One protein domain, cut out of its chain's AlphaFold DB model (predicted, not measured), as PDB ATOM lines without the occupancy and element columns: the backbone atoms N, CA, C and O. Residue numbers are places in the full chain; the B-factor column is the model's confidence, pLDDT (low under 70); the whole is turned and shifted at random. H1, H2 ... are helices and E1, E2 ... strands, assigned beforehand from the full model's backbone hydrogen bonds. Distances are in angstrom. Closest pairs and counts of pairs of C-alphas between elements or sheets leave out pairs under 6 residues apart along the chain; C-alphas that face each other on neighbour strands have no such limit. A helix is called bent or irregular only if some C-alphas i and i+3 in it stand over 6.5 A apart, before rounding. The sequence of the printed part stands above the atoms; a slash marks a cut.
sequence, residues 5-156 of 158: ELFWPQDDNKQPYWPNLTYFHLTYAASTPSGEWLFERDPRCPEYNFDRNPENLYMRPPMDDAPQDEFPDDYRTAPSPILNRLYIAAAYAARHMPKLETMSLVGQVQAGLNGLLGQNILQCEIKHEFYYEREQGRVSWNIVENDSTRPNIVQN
ATOM      1  N   GLU A   5      21.178 -23.100  10.780       87.88
ATOM      2  CA  GLU A   5      20.364 -24.177  11.340       87.88
ATOM      3  C   GLU A   5      20.684 -24.507  12.802       87.88
ATOM      4  O   GLU A   5      19.808 -25.002  13.510       87.88
ATOM      5  N   LEU A   6      21.893 -24.182  13.285       87.56
ATOM      6  CA  LEU A   6      22.228 -24.287  14.707       87.56
ATOM      7  C   LEU A   6      21.314 -23.395  15.554       87.56
ATOM      8  O   LEU A   6      20.884 -23.795  16.632       87.56
ATOM      9  N   PHE A   7      21.053 -22.179  15.072       87.75
ATOM     10  CA  PHE A   7      20.269 -21.175  15.783       87.75
ATOM     11  C   PHE A   7      18.804 -21.216  15.410       87.75
ATOM     12  O   PHE A   7      17.978 -20.897  16.251       87.75
ATOM     13  N   TRP A   8      18.475 -21.557  14.166       82.44
ATOM     14  CA  TRP A   8      17.097 -21.622  13.714       82.44
ATOM     15  C   TRP A   8      16.931 -22.666  12.601       82.44
ATOM     16  O   TRP A   8      17.367 -22.416  11.473       82.44
ATOM     17  N   PRO A   9      16.317 -23.831  12.877       73.62
ATOM     18  CA  PRO A   9      16.103 -24.845  11.852       73.62
ATOM     19  C   PRO A   9      15.145 -24.324  10.766       73.62
ATOM     20  O   PRO A   9      14.169 -23.633  11.056       73.62
ATOM     21  N   GLN A  10      15.460 -24.619   9.500       64.75
ATOM     22  CA  GLN A  10      14.661 -24.214   8.331       64.75
ATOM     23  C   GLN A  10      13.367 -25.035   8.196       64.75
ATOM     24  O   GLN A  10      12.362 -24.514   7.720       64.75
ATOM     25  N   ASP A  11      13.398 -26.290   8.652       66.12
ATOM     26  CA  ASP A  11      12.265 -27.212   8.676       66.12
ATOM     27  C   ASP A  11      11.792 -27.434  10.121       66.12
ATOM     28  O   ASP A  11      12.600 -27.553  11.040       66.12
ATOM     29  N   ASP A  12      10.475 -27.547  10.287       54.25
ATOM     30  CA  ASP A  12       9.696 -27.643  11.526       54.25
ATOM     31  C   ASP A  12       9.398 -26.328  12.267       54.25
ATOM     32  O   ASP A  12      10.266 -25.559  12.665       54.25
ATOM     33  N   ASN A  13       8.115 -26.170  12.619       57.25
ATOM     34  CA  ASN A  13       7.551 -25.222  13.597       57.25
ATOM     35  C   ASN A  13       8.166 -25.324  15.019       57.25
ATOM     36  O   ASN A  13       7.579 -24.848  15.995       57.25
ATOM     37  N   LYS A  14       9.313 -25.987  15.177       63.59
ATOM     38  CA  LYS A  14      10.030 -26.166  16.433       63.59
ATOM     39  C   LYS A  14      11.028 -25.034  16.585       63.59
ATOM     40  O   LYS A  14      12.114 -25.039  16.020       63.59
ATOM     41  N   GLN A  15      10.628 -24.061  17.389       68.38
ATOM     42  CA  GLN A  15      11.526 -23.010  17.835       68.38
ATOM     43  C   GLN A  15      12.665 -23.649  18.653       68.38
ATOM     44  O   GLN A  15      12.394 -24.537  19.471       68.38
ATOM     45  N   PRO A  16      13.920 -23.213  18.473       72.25
ATOM     46  CA  PRO A  16      15.008 -23.586  19.360       72.25
ATOM     47  C   PRO A  16      14.629 -23.157  20.773       72.25
ATOM     48  O   PRO A  16      14.336 -21.987  21.026       72.25
ATOM     49  N   TYR A  17      14.593 -24.115  21.691       75.50
ATOM     50  CA  TYR A  17      14.119 -23.874  23.043       75.50
ATOM     51  C   TYR A  17      15.231 -24.146  24.048       75.50
ATOM     52  O   TYR A  17      15.462 -25.280  24.466       75.50
ATOM     53  N   TRP A  18      15.902 -23.070  24.460       87.81
ATOM     54  CA  TRP A  18      16.913 -23.085  25.516       87.81
ATOM     55  C   TRP A  18      16.434 -22.261  26.724       87.81
ATOM     56  O   TRP A  18      16.868 -21.126  26.927       87.81
ATOM     57  N   PRO A  19      15.523 -22.801  27.557       88.12
ATOM     58  CA  PRO A  19      14.817 -22.030  28.590       88.12
ATOM     59  C   PRO A  19      15.702 -21.561  29.747       88.12
ATOM     60  O   PRO A  19      15.317 -20.668  30.498       88.12
ATOM     61  N   ASN A  20      16.862 -22.194  29.923       94.06
ATOM     62  CA  ASN A  20      17.776 -21.931  31.031       94.06
ATOM     63  C   ASN A  20      19.145 -21.413  30.586       94.06
ATOM     64  O   ASN A  20      20.013 -21.235  31.433       94.06
ATOM     65  N   LEU A  21      19.349 -21.191  29.287       93.62
ATOM     66  CA  LEU A  21      20.622 -20.695  28.783       93.62
ATOM     67  C   LEU A  21      20.746 -19.206  29.105       93.62
ATOM     68  O   LEU A  21      19.878 -18.424  28.718       93.62
ATOM     69  N   THR A  22      21.808 -18.843  29.818       95.19
ATOM     70  CA  THR A  22      22.117 -17.462  30.212       95.19
ATOM     71  C   THR A  22      23.252 -16.872  29.387       95.19
ATOM     72  O   THR A  22      23.192 -15.704  29.024       95.19
ATOM     73  N   TYR A  23      24.246 -17.680  29.018       94.81
ATOM     74  CA  TYR A  23      25.413 -17.239  28.261       94.81
ATOM     75  C   TYR A  23      25.665 -18.182  27.092       94.81
ATOM     76  O   TYR A  23      25.626 -19.403  27.257       94.81
ATOM     77  N   PHE A  24      25.950 -17.620  25.920       93.44
ATOM     78  CA  PHE A  24      26.341 -18.387  24.745       93.44
ATOM     79  C   PHE A  24      27.571 -17.765  24.093       93.44
ATOM     80  O   PHE A  24      27.571 -16.583  23.763       93.44
ATOM     81  N   HIS A  25      28.611 -18.562  23.874       92.81
ATOM     82  CA  HIS A  25      29.789 -18.135  23.130       92.81
ATOM     83  C   HIS A  25      30.156 -19.202  22.104       92.81
ATOM     84  O   HIS A  25      30.257 -20.380  22.450       92.81
ATOM     85  N   LEU A  26      30.344 -18.788  20.854       90.00
ATOM     86  CA  LEU A  26      30.747 -19.671  19.768       90.00
ATOM     87  C   LEU A  26      31.891 -19.058  18.972       90.00
ATOM     88  O   LEU A  26      31.741 -17.990  18.385       90.00
ATOM     89  N   THR A  27      32.971 -19.818  18.862       86.62
ATOM     90  CA  THR A  27      34.057 -19.573  17.916       86.62
ATOM     91  C   THR A  27      33.891 -20.522  16.731       86.62
ATOM     92  O   THR A  27      33.725 -21.727  16.937       86.62
ATOM     93  N   TYR A  28      33.880 -20.010  15.498       84.25
ATOM     94  CA  TYR A  28      33.588 -20.821  14.308       84.25
ATOM     95  C   TYR A  28      34.547 -20.573  13.139       84.25
ATOM     96  O   TYR A  28      34.890 -19.437  12.845       84.25
ATOM     97  N   ALA A  29      34.937 -21.649  12.449       80.62
ATOM     98  CA  ALA A  29      35.750 -21.615  11.224       80.62
ATOM     99  C   ALA A  29      35.028 -20.940  10.041       80.62
ATOM    100  O   ALA A  29      33.811 -20.749  10.087       80.62
ATOM    101  N   ALA A  30      35.742 -20.662   8.948       79.12
ATOM    102  CA  ALA A  30      35.222 -19.923   7.801       79.12
ATOM    103  C   ALA A  30      34.179 -20.652   6.948       79.12
ATOM    104  O   ALA A  30      33.681 -20.064   5.990       79.12
ATOM    105  N   SER A  31      33.826 -21.899   7.262       83.38
ATOM    106  CA  SER A  31      32.872 -22.690   6.484       83.38
ATOM    107  C   SER A  31      31.732 -23.287   7.312       83.38
ATOM    108  O   SER A  31      31.839 -23.547   8.520       83.38
ATOM    109  N   THR A  32      30.611 -23.514   6.635       86.12
ATOM    110  CA  THR A  32      29.438 -24.225   7.140       86.12
ATOM    111  C   THR A  32      29.630 -25.740   7.030       86.12
ATOM    112  O   THR A  32      30.443 -26.199   6.227       86.12
ATOM    113  N   PRO A  33      28.854 -26.559   7.769       85.06
ATOM    114  CA  PRO A  33      28.851 -28.015   7.605       85.06
ATOM    115  C   PRO A  33      28.505 -28.494   6.183       85.06
ATOM    116  O   PRO A  33      28.941 -29.572   5.791       85.06
ATOM    117  N   SER A  34      27.751 -27.702   5.405       85.88
ATOM    118  CA  SER A  34      27.445 -27.964   3.987       85.88
ATOM    119  C   SER A  34      28.625 -27.695   3.041       85.88
ATOM    120  O   SER A  34      28.528 -27.990   1.852       85.88
ATOM    121  N   GLY A  35      29.735 -27.151   3.552       85.50
ATOM    122  CA  GLY A  35      30.907 -26.770   2.762       85.50
ATOM    123  C   GLY A  35      30.798 -25.387   2.119       85.50
ATOM    124  O   GLY A  35      31.644 -25.023   1.306       85.50
ATOM    125  N   GLU A  36      29.777 -24.601   2.466       89.19
ATOM    126  CA  GLU A  36      29.659 -23.221   2.009       89.19
ATOM    127  C   GLU A  36      30.566 -22.304   2.834       89.19
ATOM    128  O   GLU A  36      30.789 -22.517   4.026       89.19
ATOM    129  N   TRP A  37      31.080 -21.249   2.213       87.81
ATOM    130  CA  TRP A  37      31.979 -20.312   2.876       87.81
ATOM    131  C   TRP A  37      31.199 -19.183   3.562       87.81
ATOM    132  O   TRP A  37      30.411 -18.474   2.935       87.81
ATOM    133  N   LEU A  38      31.437 -18.993   4.860       87.75
ATOM    134  CA  LEU A  38      30.996 -17.834   5.646       87.75
ATOM    135  C   LEU A  38      31.850 -16.599   5.348       87.75
ATOM    136  O   LEU A  38      31.360 -15.474   5.458       87.75
ATOM    137  N   PHE A  39      33.103 -16.814   4.947       86.44
ATOM    138  CA  PHE A  39      34.007 -15.753   4.533       86.44
ATOM    139  C   PHE A  39      34.578 -16.026   3.142       86.44
ATOM    140  O   PHE A  39      34.935 -17.151   2.801       86.44
ATOM    141  N   GLU A  40      34.677 -14.982   2.336       85.81
ATOM    142  CA  GLU A  40      35.278 -14.987   1.012       85.81
ATOM    143  C   GLU A  40      36.660 -14.337   1.041       85.81
ATOM    144  O   GLU A  40      37.063 -13.689   2.013       85.81
ATOM    145  N   ARG A  41      37.396 -14.509  -0.058       78.56
ATOM    146  CA  ARG A  41      38.687 -13.858  -0.248       78.56
ATOM    147  C   ARG A  41      38.515 -12.341  -0.210       78.56
ATOM    148  O   ARG A  41      37.789 -11.783  -1.030       78.56
ATOM    149  N   ASP A  42      39.234 -11.679   0.691       77.00
ATOM    150  CA  ASP A  42      39.235 -10.220   0.765       77.00
ATOM    151  C   ASP A  42      40.316  -9.638  -0.160       77.00
ATOM    152  O   ASP A  42      41.502  -9.907   0.044       77.00
ATOM    153  N   PRO A  43      39.957  -8.832  -1.176       74.75
ATOM    154  CA  PRO A  43      40.933  -8.212  -2.071       74.75
ATOM    155  C   PRO A  43      41.828  -7.176  -1.373       74.75
ATOM    156  O   PRO A  43      42.860  -6.802  -1.929       74.75
ATOM    157  N   ARG A  44      41.454  -6.698  -0.179       71.62
ATOM    158  CA  ARG A  44      42.279  -5.796   0.641       71.62
ATOM    159  C   ARG A  44      43.455  -6.528   1.278       71.62
ATOM    160  O   ARG A  44      44.433  -5.887   1.655       71.62
ATOM    161  N   CYS A  45      43.363  -7.851   1.377       68.88
ATOM    162  CA  CYS A  45      44.367  -8.674   2.011       68.88
ATOM    163  C   CYS A  45      45.321  -9.244   0.960       68.88
ATOM    164  O   CYS A  45      44.886  -9.880  -0.007       68.88
ATOM    165  N   PRO A  46      46.627  -8.974   1.091       65.50
ATOM    166  CA  PRO A  46      47.605  -9.435   0.121       65.50
ATOM    167  C   PRO A  46      47.710 -10.959   0.154       65.50
ATOM    168  O   PRO A  46      47.540 -11.589   1.199       65.50
ATOM    169  N   GLU A  47      48.008 -11.554  -1.002       62.16
ATOM    170  CA  GLU A  47      48.289 -12.986  -1.072       62.16
ATOM    171  C   GLU A  47      49.499 -13.310  -0.201       62.16
ATOM    172  O   GLU A  47      50.566 -12.697  -0.332       62.16
ATOM    173  N   TYR A  48      49.321 -14.285   0.685       60.84
ATOM    174  CA  TYR A  48      50.408 -14.785   1.499       60.84
ATOM    175  C   TYR A  48      51.488 -15.383   0.595       60.84
ATOM    176  O   TYR A  48      51.239 -16.294  -0.195       60.84
ATOM    177  N   ASN A  49      52.704 -14.855   0.699       59.03
ATOM    178  CA  ASN A  49      53.830 -15.309  -0.098       59.03
ATOM    179  C   ASN A  49      54.736 -16.200   0.760       59.03
ATOM    180  O   ASN A  49      55.594 -15.693   1.487       59.03
ATOM    181  N   PHE A  50      54.554 -17.519   0.650       55.59
ATOM    182  CA  PHE A  50      55.380 -18.519   1.344       55.59
ATOM    183  C   PHE A  50      56.874 -18.387   1.029       55.59
ATOM    184  O   PHE A  50      57.705 -18.709   1.875       55.59
ATOM    185  N   ASP A  51      57.226 -17.864  -0.149       53.44
ATOM    186  CA  ASP A  51      58.612 -17.744  -0.606       53.44
ATOM    187  C   ASP A  51      59.340 -16.515  -0.027       53.44
ATOM    188  O   ASP A  51      60.554 -16.376  -0.200       53.44
ATOM    189  N   ARG A  52      58.644 -15.600   0.669       51.09
ATOM    190  CA  ARG A  52      59.263 -14.377   1.223       51.09
ATOM    191  C   ARG A  52      60.012 -14.576   2.534       51.09
ATOM    192  O   ARG A  52      60.767 -13.676   2.903       51.09
ATOM    193  N   ASN A  53      59.835 -15.703   3.225       54.19
ATOM    194  CA  ASN A  53      60.545 -15.963   4.472       54.19
ATOM    195  C   ASN A  53      61.435 -17.216   4.365       54.19
ATOM    196  O   ASN A  53      60.927 -18.332   4.483       54.19
ATOM    197  N   PRO A  54      62.759 -17.066   4.174       51.72
ATOM    198  CA  PRO A  54      63.679 -18.200   4.084       51.72
ATOM    199  C   PRO A  54      63.774 -19.024   5.383       51.72
ATOM    200  O   PRO A  54      64.248 -20.155   5.344       51.72
ATOM    201  N   GLU A  55      63.286 -18.513   6.517       55.75
ATOM    202  CA  GLU A  55      63.186 -19.262   7.782       55.75
ATOM    203  C   GLU A  55      62.020 -20.280   7.777       55.75
ATOM    204  O   GLU A  55      62.020 -21.230   8.557       55.75
ATOM    205  N   ASN A  56      61.047 -20.143   6.863       54.41
ATOM    206  CA  ASN A  56      59.850 -20.997   6.789       54.41
ATOM    207  C   ASN A  56      60.044 -22.272   5.943       54.41
ATOM    208  O   ASN A  56      59.088 -23.009   5.704       54.41
ATOM    209  N   LEU A  57      61.273 -22.579   5.510       51.91
ATOM    210  CA  LEU A  57      61.585 -23.742   4.662       51.91
ATOM    211  C   LEU A  57      61.217 -25.098   5.297       51.91
ATOM    212  O   LEU A  57      60.976 -26.058   4.569       51.91
ATOM    213  N   TYR A  58      61.141 -25.178   6.631       51.56
ATOM    214  CA  TYR A  58      60.720 -26.381   7.368       51.56
ATOM    215  C   TYR A  58      59.195 -26.546   7.485       51.56
ATOM    216  O   TYR A  58      58.734 -27.604   7.898       51.56
ATOM    217  N   MET A  59      58.428 -25.511   7.128       51.91
ATOM    218  CA  MET A  59      56.959 -25.471   7.139       51.91
ATOM    219  C   MET A  59      56.391 -25.431   5.719       51.91
ATOM    220  O   MET A  59      55.236 -25.066   5.522       51.91
ATOM    221  N   ARG A  60      57.207 -25.752   4.708       54.31
ATOM    222  CA  ARG A  60      56.720 -25.856   3.337       54.31
ATOM    223  C   ARG A  60      55.720 -27.016   3.305       54.31
ATOM    224  O   ARG A  60      56.143 -28.141   3.595       54.31
ATOM    225  N   PRO A  61      54.442 -26.766   2.981       53.47
ATOM    226  CA  PRO A  61      53.470 -27.838   2.846       53.47
ATOM    227  C   PRO A  61      54.022 -28.892   1.885       53.47
ATOM    228  O   PRO A  61      54.744 -28.522   0.943       53.47
ATOM    229  N   PRO A  62      53.739 -30.192   2.081       54.91
ATOM    230  CA  PRO A  62      53.932 -31.143   0.997       54.91
ATOM    231  C   PRO A  62      53.213 -30.567  -0.230       54.91
ATOM    232  O   PRO A  62      52.032 -30.256  -0.161       54.91
ATOM    233  N   MET A  63      53.971 -30.334  -1.305       54.28
ATOM    234  CA  MET A  63      53.618 -29.520  -2.485       54.28
ATOM    235  C   MET A  63      52.343 -29.935  -3.250       54.28
ATOM    236  O   MET A  63      52.092 -29.389  -4.324       54.28
ATOM    237  N   ASP A  64      51.573 -30.896  -2.750       61.00
ATOM    238  CA  ASP A  64      50.410 -31.440  -3.441       61.00
ATOM    239  C   ASP A  64      49.148 -30.587  -3.230       61.00
ATOM    240  O   ASP A  64      48.351 -30.480  -4.162       61.00
ATOM    241  N   ASP A  65      49.002 -29.913  -2.081       57.66
ATOM    242  CA  ASP A  65      47.841 -29.062  -1.792       57.66
ATOM    243  C   ASP A  65      48.179 -27.575  -1.944       57.66
ATOM    244  O   ASP A  65      49.258 -27.098  -1.571       57.66
ATOM    245  N   ALA A  66      47.247 -26.809  -2.514       60.66
ATOM    246  CA  ALA A  66      47.425 -25.373  -2.606       60.66
ATOM    247  C   ALA A  66      47.279 -24.756  -1.202       60.66
ATOM    248  O   ALA A  66      46.416 -25.182  -0.436       60.66
ATOM    249  N   PRO A  67      48.055 -23.725  -0.830       59.75
ATOM    250  CA  PRO A  67      48.047 -23.234   0.550       59.75
ATOM    251  C   PRO A  67      46.690 -22.763   1.086       59.75
ATOM    252  O   PRO A  67      46.440 -22.789   2.290       59.75
ATOM    253  N   GLN A  68      45.803 -22.335   0.188       60.09
ATOM    254  CA  GLN A  68      44.424 -21.974   0.503       60.09
ATOM    255  C   GLN A  68      43.531 -23.147   0.946       60.09
ATOM    256  O   GLN A  68      42.428 -22.882   1.436       60.09
ATOM    257  N   ASP A  69      43.973 -24.388   0.733       65.19
ATOM    258  CA  ASP A  69      43.288 -25.626   1.120       65.19
ATOM    259  C   ASP A  69      43.768 -26.116   2.494       65.19
ATOM    260  O   ASP A  69      42.977 -26.647   3.271       65.19
ATOM    261  N   GLU A  70      45.036 -25.864   2.832       63.62
ATOM    262  CA  GLU A  70      45.608 -26.189   4.144       63.62
ATOM    263  C   GLU A  70      45.213 -25.168   5.221       63.62
ATOM    264  O   GLU A  70      44.918 -25.540   6.359       63.62
ATOM    265  N   PHE A  71      45.140 -23.883   4.852       64.62
ATOM    266  CA  PHE A  71      44.815 -22.788   5.772       64.62
ATOM    267  C   PHE A  71      43.667 -21.918   5.243       64.62
ATOM    268  O   PHE A  71      43.857 -20.747   4.906       64.62
ATOM    269  N   PRO A  72      42.448 -22.464   5.112       62.41
ATOM    270  CA  PRO A  72      41.352 -21.766   4.450       62.41
ATOM    271  C   PRO A  72      40.893 -20.489   5.169       62.41
ATOM    272  O   PRO A  72      40.418 -19.569   4.491       62.41
ATOM    273  N   ASP A  73      41.062 -20.434   6.493       63.28
ATOM    274  CA  ASP A  73      40.675 -19.323   7.374       63.28
ATOM    275  C   ASP A  73      41.624 -18.104   7.256       63.28
ATOM    276  O   ASP A  73      41.275 -17.001   7.674       63.28
ATOM    277  N   ASP A  74      42.790 -18.265   6.620       63.66
ATOM    278  CA  ASP A  74      43.855 -17.245   6.530       63.66
ATOM    279  C   ASP A  74      43.666 -16.306   5.339       63.66
ATOM    280  O   ASP A  74      44.173 -15.185   5.316       63.66
ATOM    281  N   TYR A  75      42.938 -16.772   4.326       65.56
ATOM    282  CA  TYR A  75      42.726 -16.052   3.068       65.56
ATOM    283  C   TYR A  75      41.322 -15.469   2.960       65.56
ATOM    284  O   TYR A  75      41.053 -14.664   2.065       65.56
ATOM    285  N   ARG A  76      40.409 -15.918   3.824       75.06
ATOM    286  CA  ARG A  76      38.976 -15.664   3.717       75.06
ATOM    287  C   ARG A  76      38.511 -14.835   4.896       75.06
ATOM    288  O   ARG A  76      38.171 -15.359   5.950       75.06
ATOM    289  N   THR A  77      38.512 -13.525   4.699       76.94
ATOM    290  CA  THR A  77      38.200 -12.547   5.743       76.94
ATOM    291  C   THR A  77      37.048 -11.614   5.364       76.94
ATOM    292  O   THR A  77      36.503 -10.932   6.231       76.94
ATOM    293  N   ALA A  78      36.628 -11.589   4.094       82.94
ATOM    294  CA  ALA A  78      35.487 -10.794   3.653       82.94
ATOM    295  C   ALA A  78      34.181 -11.522   4.005       82.94
ATOM    296  O   ALA A  78      34.082 -12.721   3.768       82.94
ATOM    297  N   PRO A  79      33.156 -10.855   4.549       85.94
ATOM    298  CA  PRO A  79      31.915 -11.524   4.925       85.94
ATOM    299  C   PRO A  79      31.130 -11.974   3.684       85.94
ATOM    300  O   PRO A  79      30.868 -11.168   2.791       85.94
ATOM    301  N   SER A  80      30.704 -13.240   3.643       89.31
ATOM    302  CA  SER A  80      29.788 -13.731   2.606       89.31
ATOM    303  C   SER A  80      28.321 -13.467   2.990       89.31
ATOM    304  O   SER A  80      27.999 -13.280   4.170       89.31
ATOM    305  N   PRO A  81      27.364 -13.511   2.043       89.44
ATOM    306  CA  PRO A  81      25.939 -13.378   2.363       89.44
ATOM    307  C   PRO A  81      25.406 -14.420   3.365       89.44
ATOM    308  O   PRO A  81      24.392 -14.179   4.026       89.44
ATOM    309  N   ILE A  82      26.064 -15.577   3.493       90.19
ATOM    310  CA  ILE A  82      25.663 -16.656   4.410       90.19
ATOM    311  C   ILE A  82      25.959 -16.268   5.861       90.19
ATOM    312  O   ILE A  82      25.159 -16.577   6.746       90.19
ATOM    313  N   LEU A  83      27.033 -15.512   6.106       90.38
ATOM    314  CA  LEU A  83      27.337 -14.971   7.430       90.38
ATOM    315  C   LEU A  83      26.194 -14.100   7.963       90.38
ATOM    316  O   LEU A  83      25.804 -14.217   9.122       90.38
ATOM    317  N   ASN A  84      25.594 -13.272   7.104       89.94
ATOM    318  CA  ASN A  84      24.451 -12.457   7.505       89.94
ATOM    319  C   ASN A  84      23.256 -13.336   7.918       89.94
ATOM    320  O   ASN A  84      22.612 -13.091   8.935       89.94
ATOM    321  N   ARG A  85      22.993 -14.428   7.186       90.88
ATOM    322  CA  ARG A  85      21.943 -15.392   7.561       90.88
ATOM    323  C   ARG A  85      22.223 -16.045   8.913       90.88
ATOM    324  O   ARG A  85      21.290 -16.219   9.693       90.88
ATOM    325  N   LEU A  86      23.486 -16.366   9.198       91.94
ATOM    326  CA  LEU A  86      23.917 -16.900  10.490       91.94
ATOM    327  C   LEU A  86      23.616 -15.910  11.627       91.94
ATOM    328  O   LEU A  86      22.998 -16.291  12.619       91.94
ATOM    329  N   TYR A  87      23.994 -14.639  11.469       92.50
ATOM    330  CA  TYR A  87      23.765 -13.597  12.478       92.50
ATOM    331  C   TYR A  87      22.282 -13.269  12.671       92.50
ATOM    332  O   TYR A  87      21.830 -13.121  13.807       92.50
ATOM    333  N   ILE A  88      21.498 -13.229  11.592       90.56
ATOM    334  CA  ILE A  88      20.042 -13.063  11.674       90.56
ATOM    335  C   ILE A  88      19.411 -14.237  12.432       90.56
ATOM    336  O   ILE A  88      18.593 -14.015  13.324       90.56
ATOM    337  N   ALA A  89      19.803 -15.476  12.120       91.12
ATOM    338  CA  ALA A  89      19.301 -16.657  12.817       91.12
ATOM    339  C   ALA A  89      19.660 -16.622  14.310       91.12
ATOM    340  O   ALA A  89      18.798 -16.874  15.151       91.12
ATOM    341  N   ALA A  90      20.890 -16.228  14.651       92.12
ATOM    342  CA  ALA A  90      21.337 -16.068  16.031       92.12
ATOM    343  C   ALA A  90      20.542 -14.999  16.795       92.12
ATOM    344  O   ALA A  90      20.051 -15.262  17.894       92.12
ATOM    345  N   ALA A  91      20.337 -13.821  16.199       90.06
ATOM    346  CA  ALA A  91      19.523 -12.759  16.787       90.06
ATOM    347  C   ALA A  91      18.070 -13.210  17.002       90.06
ATOM    348  O   ALA A  91      17.467 -12.952  18.048       90.06
ATOM    349  N   TYR A  92      17.506 -13.920  16.024       89.19
ATOM    350  CA  TYR A  92      16.150 -14.440  16.117       89.19
ATOM    351  C   TYR A  92      16.027 -15.499  17.220       89.19
ATOM    352  O   TYR A  92      15.080 -15.458  18.010       89.19
ATOM    353  N   ALA A  93      17.011 -16.389  17.341       90.12
ATOM    354  CA  ALA A  93      17.090 -17.371  18.412       90.12
ATOM    355  C   ALA A  93      17.205 -16.701  19.787       90.12
ATOM    356  O   ALA A  93      16.441 -17.035  20.691       90.12
ATOM    357  N   ALA A  94      18.086 -15.707  19.931       90.69
ATOM    358  CA  ALA A  94      18.283 -14.960  21.173       90.69
ATOM    359  C   ALA A  94      16.970 -14.349  21.693       90.69
ATOM    360  O   ALA A  94      16.681 -14.423  22.888       90.69
ATOM    361  N   ARG A  95      16.115 -13.841  20.792       87.31
ATOM    362  CA  ARG A  95      14.787 -13.307  21.143       87.31
ATOM    363  C   ARG A  95      13.847 -14.350  21.764       87.31
ATOM    364  O   ARG A  95      12.955 -13.984  22.524       87.31
ATOM    365  N   HIS A  96      14.024 -15.628  21.439       87.94
ATOM    366  CA  HIS A  96      13.192 -16.731  21.935       87.94
ATOM    367  C   HIS A  96      13.820 -17.459  23.136       87.94
ATOM    368  O   HIS A  96      13.239 -18.414  23.650       87.94
ATOM    369  N   MET A  97      14.972 -16.997  23.633       90.19
ATOM    370  CA  MET A  97      15.611 -17.540  24.832       90.19
ATOM    371  C   MET A  97      15.262 -16.674  26.047       90.19
ATOM    372  O   MET A  97      15.752 -15.554  26.166       90.19
ATOM    373  N   PRO A  98      14.431 -17.145  26.991       89.50
ATOM    374  CA  PRO A  98      13.876 -16.288  28.037       89.50
ATOM    375  C   PRO A  98      14.888 -15.852  29.101       89.50
ATOM    376  O   PRO A  98      14.647 -14.834  29.744       89.50
ATOM    377  N   LYS A  99      16.004 -16.568  29.286       94.25
ATOM    378  CA  LYS A  99      17.031 -16.256  30.300       94.25
ATOM    379  C   LYS A  99      18.380 -15.824  29.725       94.25
ATOM    380  O   LYS A  99      19.291 -15.570  30.498       94.25
ATOM    381  N   LEU A 100      18.508 -15.730  28.402       94.75
ATOM    382  CA  LEU A 100      19.774 -15.398  27.754       94.75
ATOM    383  C   LEU A 100      20.179 -13.957  28.066       94.75
ATOM    384  O   LEU A 100      19.503 -13.034  27.622       94.75
ATOM    385  N   GLU A 101      21.268 -13.773  28.796       94.94
ATOM    386  CA  GLU A 101      21.856 -12.485  29.151       94.94
ATOM    387  C   GLU A 101      22.815 -12.003  28.067       94.94
ATOM    388  O   GLU A 101      22.675 -10.870  27.608       94.94
ATOM    389  N   THR A 102      23.729 -12.866  27.612       94.81
ATOM    390  CA  THR A 102      24.677 -12.526  26.543       94.81
ATOM    391  C   THR A 102      24.848 -13.650  25.526       94.81
ATOM    392  O   THR A 102      24.782 -14.841  25.845       94.81
ATOM    393  N   MET A 103      25.071 -13.264  24.271       94.56
ATOM    394  CA  MET A 103      25.449 -14.171  23.192       94.56
ATOM    395  C   MET A 103      26.553 -13.537  22.351       94.56
ATOM    396  O   MET A 103      26.423 -12.402  21.911       94.56
ATOM    397  N   SER A 104      27.626 -14.285  22.113       93.25
ATOM    398  CA  SER A 104      28.784 -13.858  21.335       93.25
ATOM    399  C   SER A 104      29.123 -14.913  20.287       93.25
ATOM    400  O   SER A 104      29.276 -16.089  20.616       93.25
ATOM    401  N   LEU A 105      29.233 -14.501  19.027       91.94
ATOM    402  CA  LEU A 105      29.726 -15.340  17.940       91.94
ATOM    403  C   LEU A 105      30.966 -14.681  17.365       91.94
ATOM    404  O   LEU A 105      30.907 -13.525  16.955       91.94
ATOM    405  N   VAL A 106      32.063 -15.419  17.308       87.75
ATOM    406  CA  VAL A 106      33.340 -14.929  16.804       87.75
ATOM    407  C   VAL A 106      33.770 -15.825  15.657       87.75
ATOM    408  O   VAL A 106      33.999 -17.025  15.833       87.75
ATOM    409  N   GLY A 107      33.878 -15.241  14.468       83.06
ATOM    410  CA  GLY A 107      34.542 -15.904  13.361       83.06
ATOM    411  C   GLY A 107      35.999 -16.117  13.738       83.06
ATOM    412  O   GLY A 107      36.724 -15.149  13.974       83.06
ATOM    413  N   GLN A 108      36.431 -17.374  13.790       68.88
ATOM    414  CA  GLN A 108      37.832 -17.758  13.862       68.88
ATOM    415  C   GLN A 108      38.475 -17.494  12.504       68.88
ATOM    416  O   GLN A 108      38.932 -18.392  11.817       68.88
ATOM    417  N   VAL A 109      38.524 -16.222  12.135       59.56
ATOM    418  CA  VAL A 109      39.429 -15.695  11.123       59.56
ATOM    419  C   VAL A 109      40.749 -15.389  11.843       59.56
ATOM    420  O   VAL A 109      41.283 -14.284  11.833       59.56
ATOM    421  N   GLN A 110      41.219 -16.360  12.629       51.72
ATOM    422  CA  GLN A 110      42.624 -16.415  12.973       51.72
ATOM    423  C   GLN A 110      43.249 -17.051  11.762       51.72
ATOM    424  O   GLN A 110      42.919 -18.194  11.454       51.72
ATOM    425  N   ALA A 111      44.162 -16.340  11.115       44.19
ATOM    426  CA  ALA A 111      45.093 -17.070  10.298       44.19
ATOM    427  C   ALA A 111      45.714 -18.177  11.147       44.19
ATOM    428  O   ALA A 111      46.256 -17.939  12.237       44.19
ATOM    429  N   GLY A 112      45.601 -19.387  10.634       47.88
ATOM    430  CA  GLY A 112      46.628 -20.391  10.686       47.88
ATOM    431  C   GLY A 112      48.041 -19.818  10.757       47.88
ATOM    432  O   GLY A 112      48.348 -18.645  10.531       47.88
ATOM    433  N   LEU A 113      48.922 -20.697  11.223       40.09
ATOM    434  CA  LEU A 113      50.328 -20.439  11.523       40.09
ATOM    435  C   LEU A 113      50.610 -19.378  12.613       40.09
ATOM    436  O   LEU A 113      51.572 -19.566  13.347       40.09
ATOM    437  N   ASN A 114      49.786 -18.356  12.865       44.00
ATOM    438  CA  ASN A 114      50.064 -17.352  13.910       44.00
ATOM    439  C   ASN A 114      49.912 -17.890  15.338       44.00
ATOM    440  O   ASN A 114      50.755 -17.619  16.194       44.00
ATOM    441  N   GLY A 115      48.868 -18.687  15.594       39.72
ATOM    442  CA  GLY A 115      48.686 -19.368  16.882       39.72
ATOM    443  C   GLY A 115      49.769 -20.418  17.172       39.72
ATOM    444  O   GLY A 115      50.024 -20.731  18.331       39.72
ATOM    445  N   LEU A 116      50.428 -20.927  16.124       39.22
ATOM    446  CA  LEU A 116      51.508 -21.915  16.209       39.22
ATOM    447  C   LEU A 116      52.906 -21.280  16.252       39.22
ATOM    448  O   LEU A 116      53.798 -21.844  16.878       39.22
ATOM    449  N   LEU A 117      53.111 -20.129  15.606       44.09
ATOM    450  CA  LEU A 117      54.436 -19.534  15.415       44.09
ATOM    451  C   LEU A 117      54.698 -18.298  16.277       44.09
ATOM    452  O   LEU A 117      55.852 -17.889  16.383       44.09
ATOM    453  N   GLY A 118      53.680 -17.683  16.893       42.78
ATOM    454  CA  GLY A 118      53.870 -16.473  17.706       42.78
ATOM    455  C   GLY A 118      54.498 -15.307  16.930       42.78
ATOM    456  O   GLY A 118      55.072 -14.395  17.522       42.78
ATOM    457  N   GLN A 119      54.427 -15.353  15.600       47.03
ATOM    458  CA  GLN A 119      54.965 -14.347  14.702       47.03
ATOM    459  C   GLN A 119      53.804 -13.532  14.121       47.03
ATOM    460  O   GLN A 119      52.733 -14.067  13.848       47.03
ATOM    461  N   ASN A 120      54.017 -12.228  13.926       45.69
ATOM    462  CA  ASN A 120      53.093 -11.323  13.232       45.69
ATOM    463  C   ASN A 120      53.125 -11.607  11.721       45.69
ATOM    464  O   ASN A 120      53.578 -10.776  10.938       45.69
ATOM    465  N   ILE A 121      52.735 -12.813  11.313       47.28
ATOM    466  CA  ILE A 121      52.793 -13.238   9.910       47.28
ATOM    467  C   ILE A 121      51.494 -12.881   9.167       47.28
ATOM    468  O   ILE A 121      51.403 -13.032   7.950       47.28
ATOM    469  N   LEU A 122      50.493 -12.355   9.882       49.88
ATOM    470  CA  LEU A 122      49.284 -11.833   9.260       49.88
ATOM    471  C   LEU A 122      49.493 -10.429   8.719       49.88
ATOM    472  O   LEU A 122      49.823  -9.503   9.456       49.88
ATOM    473  N   GLN A 123      49.191 -10.275   7.437       51.47
ATOM    474  CA  GLN A 123      49.095  -8.977   6.778       51.47
ATOM    475  C   GLN A 123      47.667  -8.386   6.854       51.47
ATOM    476  O   GLN A 123      47.469  -7.234   6.490       51.47
ATOM    477  N   CYS A 124      46.692  -9.159   7.354       57.84
ATOM    478  CA  CYS A 124      45.304  -8.763   7.604       57.84
ATOM    479  C   CYS A 124      44.708  -9.603   8.748       57.84
ATOM    480  O   CYS A 124      44.366 -10.763   8.536       57.84
ATOM    481  N   GLU A 125      44.538  -9.041   9.944       64.94
ATOM    482  CA  GLU A 125      43.721  -9.670  10.989       64.94
ATOM    483  C   GLU A 125      42.347  -8.992  10.987       64.94
ATOM    484  O   GLU A 125      42.213  -7.853  11.427       64.94
ATOM    485  N   ILE A 126      41.329  -9.666  10.449       72.19
ATOM    486  CA  ILE A 126      39.954  -9.152  10.409       72.19
ATOM    487  C   ILE A 126      39.065 -10.124  11.169       72.19
ATOM    488  O   ILE A 126      38.862 -11.248  10.723       72.19
ATOM    489  N   LYS A 127      38.509  -9.694  12.300       75.62
ATOM    490  CA  LYS A 127      37.566 -10.493  13.090       75.62
ATOM    491  C   LYS A 127      36.147 -10.027  12.834       75.62
ATOM    492  O   LYS A 127      35.875  -8.831  12.803       75.62
ATOM    493  N   HIS A 128      35.246 -10.993  12.700       84.25
ATOM    494  CA  HIS A 128      33.811 -10.749  12.622       84.25
ATOM    495  C   HIS A 128      33.168 -11.219  13.912       84.25
ATOM    496  O   HIS A 128      33.242 -12.402  14.256       84.25
ATOM    497  N   GLU A 129      32.566 -10.280  14.628       86.94
ATOM    498  CA  GLU A 129      32.005 -10.518  15.949       86.94
ATOM    499  C   GLU A 129      30.538 -10.122  15.963       86.94
ATOM    500  O   GLU A 129      30.212  -8.957  15.762       86.94
ATOM    501  N   PHE A 130      29.655 -11.070  16.251       91.88
ATOM    502  CA  PHE A 130      28.274 -10.792  16.618       91.88
ATOM    503  C   PHE A 130      28.144 -10.808  18.138       91.88
ATOM    504  O   PHE A 130      28.671 -11.698  18.810       91.88
ATOM    505  N   TYR A 131      27.404  -9.845  18.674       92.75
ATOM    506  CA  TYR A 131      27.149  -9.708  20.096       92.75
ATOM    507  C   TYR A 131      25.694  -9.324  20.363       92.75
ATOM    508  O   TYR A 131      25.151  -8.401  19.753       92.75
ATOM    509  N   TYR A 132      25.081 -10.018  21.314       92.56
ATOM    510  CA  TYR A 132      23.780  -9.713  21.889       92.56
ATOM    511  C   TYR A 132      23.916  -9.576  23.402       92.56
ATOM    512  O   TYR A 132      24.547 -10.413  24.050       92.56
ATOM    513  N   GLU A 133      23.270  -8.555  23.954       93.12
ATOM    514  CA  GLU A 133      23.207  -8.295  25.387       93.12
ATOM    515  C   GLU A 133      21.803  -7.850  25.787       93.12
ATOM    516  O   GLU A 133      21.262  -6.859  25.283       93.12
ATOM    517  N   ARG A 134      21.213  -8.587  26.728       89.81
ATOM    518  CA  ARG A 134      19.847  -8.348  27.191       89.81
ATOM    519  C   ARG A 134      19.709  -7.050  27.966       89.81
ATOM    520  O   ARG A 134      18.746  -6.330  27.721       89.81
ATOM    521  N   GLU A 135      20.610  -6.776  28.907       87.19
ATOM    522  CA  GLU A 135      20.467  -5.641  29.832       87.19
ATOM    523  C   GLU A 135      20.365  -4.306  29.088       87.19
ATOM    524  O   GLU A 135      19.558  -3.450  29.444       87.19
ATOM    525  N   GLN A 136      21.131  -4.167  28.006       84.12
ATOM    526  CA  GLN A 136      21.124  -2.985  27.147       84.12
ATOM    527  C   GLN A 136      20.129  -3.091  25.981       84.12
ATOM    528  O   GLN A 136      19.976  -2.137  25.220       84.12
ATOM    529  N   GLY A 137      19.470  -4.244  25.801       83.44
ATOM    530  CA  GLY A 137      18.635  -4.528  24.633       83.44
ATOM    531  C   GLY A 137      19.406  -4.404  23.315       83.44
ATOM    532  O   GLY A 137      18.843  -3.976  22.308       83.44
ATOM    533  N   ARG A 138      20.707  -4.719  23.333       86.25
ATOM    534  CA  ARG A 138      21.642  -4.416  22.250       86.25
ATOM    535  C   ARG A 138      21.929  -5.661  21.421       86.25
ATOM    536  O   ARG A 138      22.246  -6.718  21.955       86.25
ATOM    537  N   VAL A 139      21.878  -5.495  20.104       88.31
ATOM    538  CA  VAL A 139      22.474  -6.405  19.119       88.31
ATOM    539  C   VAL A 139      23.469  -5.584  18.314       88.31
ATOM    540  O   VAL A 139      23.151  -4.472  17.895       88.31
ATOM    541  N   SER A 140      24.670  -6.103  18.112       86.69
ATOM    542  CA  SER A 140      25.672  -5.493  17.242       86.69
ATOM    543  C   SER A 140      26.487  -6.566  16.554       86.69
ATOM    544  O   SER A 140      26.775  -7.598  17.154       86.69
ATOM    545  N   TRP A 141      26.913  -6.295  15.331       85.56
ATOM    546  CA  TRP A 141      27.984  -7.033  14.686       85.56
ATOM    547  C   TRP A 141      29.085  -6.046  14.315       85.56
ATOM    548  O   TRP A 141      28.802  -4.952  13.829       85.56
ATOM    549  N   ASN A 142      30.330  -6.409  14.589       83.00
ATOM    550  CA  ASN A 142      31.491  -5.563  14.363       83.00
ATOM    551  C   ASN A 142      32.495  -6.298  13.485       83.00
ATOM    552  O   ASN A 142      32.708  -7.504  13.634       83.00
ATOM    553  N   ILE A 143      33.140  -5.530  12.615       77.19
ATOM    554  CA  ILE A 143      34.355  -5.942  11.927       77.19
ATOM    555  C   ILE A 143      35.507  -5.282  12.680       77.19
ATOM    556  O   ILE A 143      35.564  -4.055  12.775       77.19
ATOM    557  N   VAL A 144      36.385  -6.091  13.262       71.31
ATOM    558  CA  VAL A 144      37.571  -5.624  13.982       71.31
ATOM    559  C   VAL A 144      38.776  -5.869  13.091       71.31
ATOM    560  O   VAL A 144      39.172  -7.013  12.881       71.31
ATOM    561  N   GLU A 145      39.346  -4.793  12.562       68.06
ATOM    562  CA  GLU A 145      40.569  -4.832  11.762       68.06
ATOM    563  C   GLU A 145      41.763  -4.501  12.663       68.06
ATOM    564  O   GLU A 145      41.886  -3.378  13.157       68.06
ATOM    565  N   ASN A 146      42.635  -5.482  12.885       57.25
ATOM    566  CA  ASN A 146      43.921  -5.293  13.545       57.25
ATOM    567  C   ASN A 146      44.970  -5.074  12.445       57.25
ATOM    568  O   ASN A 146      45.595  -6.008  11.939       57.25
ATOM    569  N   ASP A 147      45.127  -3.823  12.021       48.41
ATOM    570  CA  ASP A 147      46.253  -3.429  11.181       48.41
ATOM    571  C   ASP A 147      47.439  -3.130  12.106       48.41
ATOM    572  O   ASP A 147      47.400  -2.201  12.912       48.41
ATOM    573  N   SER A 148      48.534  -3.886  11.991       44.03
ATOM    574  CA  SER A 148      49.764  -3.612  12.756       44.03
ATOM    575  C   SER A 148      50.365  -2.231  12.430       44.03
ATOM    576  O   SER A 148      51.308  -1.798  13.091       44.03
ATOM    577  N   THR A 149      49.827  -1.528  11.424       39.88
ATOM    578  CA  THR A 149      50.244  -0.195  10.984       39.88
ATOM    579  C   THR A 149      49.203   0.916  11.187       39.88
ATOM    580  O   THR A 149      49.541   2.083  10.959       39.88
ATOM    581  N   ARG A 150      47.972   0.630  11.655       37.41
ATOM    582  CA  ARG A 150      46.929   1.655  11.891       37.41
ATOM    583  C   ARG A 150      46.033   1.335  13.099       37.41
ATOM    584  O   ARG A 150      45.693   0.180  13.316       37.41
ATOM    585  N   PRO A 151      45.615   2.341  13.892       35.09
ATOM    586  CA  PRO A 151      44.759   2.116  15.057       35.09
ATOM    587  C   PRO A 151      43.371   1.578  14.668       35.09
ATOM    588  O   PRO A 151      42.800   2.017  13.670       35.09
ATOM    589  N   ASN A 152      42.845   0.672  15.506       36.78
ATOM    590  CA  ASN A 152      41.539   0.002  15.413       36.78
ATOM    591  C   ASN A 152      40.428   0.891  14.836       36.78
ATOM    592  O   ASN A 152      40.041   1.891  15.450       36.78
ATOM    593  N   ILE A 153      39.857   0.486  13.700       39.97
ATOM    594  CA  ILE A 153      38.665   1.120  13.133       39.97
ATOM    595  C   ILE A 153      37.476   0.194  13.384       39.97
ATOM    596  O   ILE A 153      37.343  -0.845  12.749       39.97
ATOM    597  N   VAL A 154      36.593   0.585  14.304       44.88
ATOM    598  CA  VAL A 154      35.280  -0.054  14.469       44.88
ATOM    599  C   VAL A 154      34.344   0.543  13.425       44.88
ATOM    600  O   VAL A 154      33.942   1.702  13.546       44.88
ATOM    601  N   GLN A 155      34.003  -0.219  12.385       43.78
ATOM    602  CA  GLN A 155      32.951   0.184  11.450       43.78
ATOM    603  C   GLN A 155      31.610  -0.416  11.876       43.78
ATOM    604  O   GLN A 155      31.366  -1.608  11.709       43.78
ATOM    605  N   ASN A 156      30.729   0.434  12.407       34.41
ATOM    606  CA  ASN A 156      29.320   0.102  12.601       34.41
ATOM    607  C   ASN A 156      28.599   0.268  11.257       34.41
ATOM    608  O   ASN A 156      28.482   1.390  10.763       34.41
TER     609      ASN A 156
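Overview. This is residues 5 to 156 of the 158 residues of an uncharacterized protein of Aspergillus tanneri (UniProt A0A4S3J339). A long, twisted sheet forms a wall, with one long helix, H4, lying along one face of it, while the small strand pair E2 and E3 sits beyond the helix's first residues. From there a loose arm of loops with the short helix H1 reaches far out at one end. The printed part has 152 residues, with five named helices and seven named strands in the order E1 E2 H1 H2 H3 E3 H4 E4 H5 E5 E6 E7. The large sheet is mixed, in the order E1 E4 E5 E6 E7, and E2 and E3 make an antiparallel sheet; the class is mixed, helices and strands. The whole is only just loose, close to compact, with a radius of gyration of the C-alphas of 18.0 A, and elongated, spanning 55 by 36 by 25 A.

Arrangement. Begin with edge strand E1, residues 23 to 28, parallel to E4, residues 102 to 107, at 5 degrees; look at N 26 and O 104, 2.9 A apart. E5, residues 125 to 133, is antiparallel to E4, with N 105 and O 130 at 2.9 A. E5 and E6, residues 138 to 147, form a hairpin, with N 129 and O 142 at 3.0 A. E6 and edge strand E7, residues 150 to 155, meet only at a point, C-alphas 147 and 150, 5.2 A apart. H4, residues 81 to 95, is on this sheet at a height over the sheet of 9.9 A, over E5 and only just over E4, where 3 of its C-alphas fall. It runs along the strands, at 12 degrees to E5 on the local plane; its closest C-alphas to E5 are Tyr 87 and Phe 130, 6.7 A. E3, residues 76 to 79, is antiparallel to E2, residues 39 to 41, with N 40 and O 78 at 2.7 A; the closest C-alphas of E3 and E5 are Thr 77 and Ile 126, 6.0 A. H2, residues 67 to 70, and H3, residues 72 to 75, are close but not clearly touching, Gln 68 to Tyr 75 at 6.7 A between C-alphas. H1, residues 54 to 59, and H5, residues 114 to 117, are apart and not on the sheet. In H4 every O i to N i+4 pair is within hydrogen-bond range; in H1 0 of 2 are, beside 1 of 3 O i to N i+3 pairs, and H2, H3 and H5 are too short for an i+4 pair.

Along the chain. Find C-alpha 23 at (25.413, -17.239, 28.261), where E1 begins its 16.6 A; E4 covers 16.8 A. H4 starts at C-alpha 81, (25.939, -13.378, 2.363), and runs 21.8 A. E5 runs 25.1 A, E6 27.0 A, and E7 14.1 A to C-alpha 155 at (32.951, 0.184, 11.450). H1 is irregular, with C-alphas 55 and 58 7.5 A apart.

Size, cuts and confidence. The C-alphas of Asn 13 and Pro 54, 57.4 A apart, are the two farthest apart. The printed part has no cut; the link from E2 to H1 is long, with 12 residues. The mean pLDDT of the printed part is 72.2, and residues 10 to 15, 45 to 75, 108 to 125 and 145 to 156 are under 70.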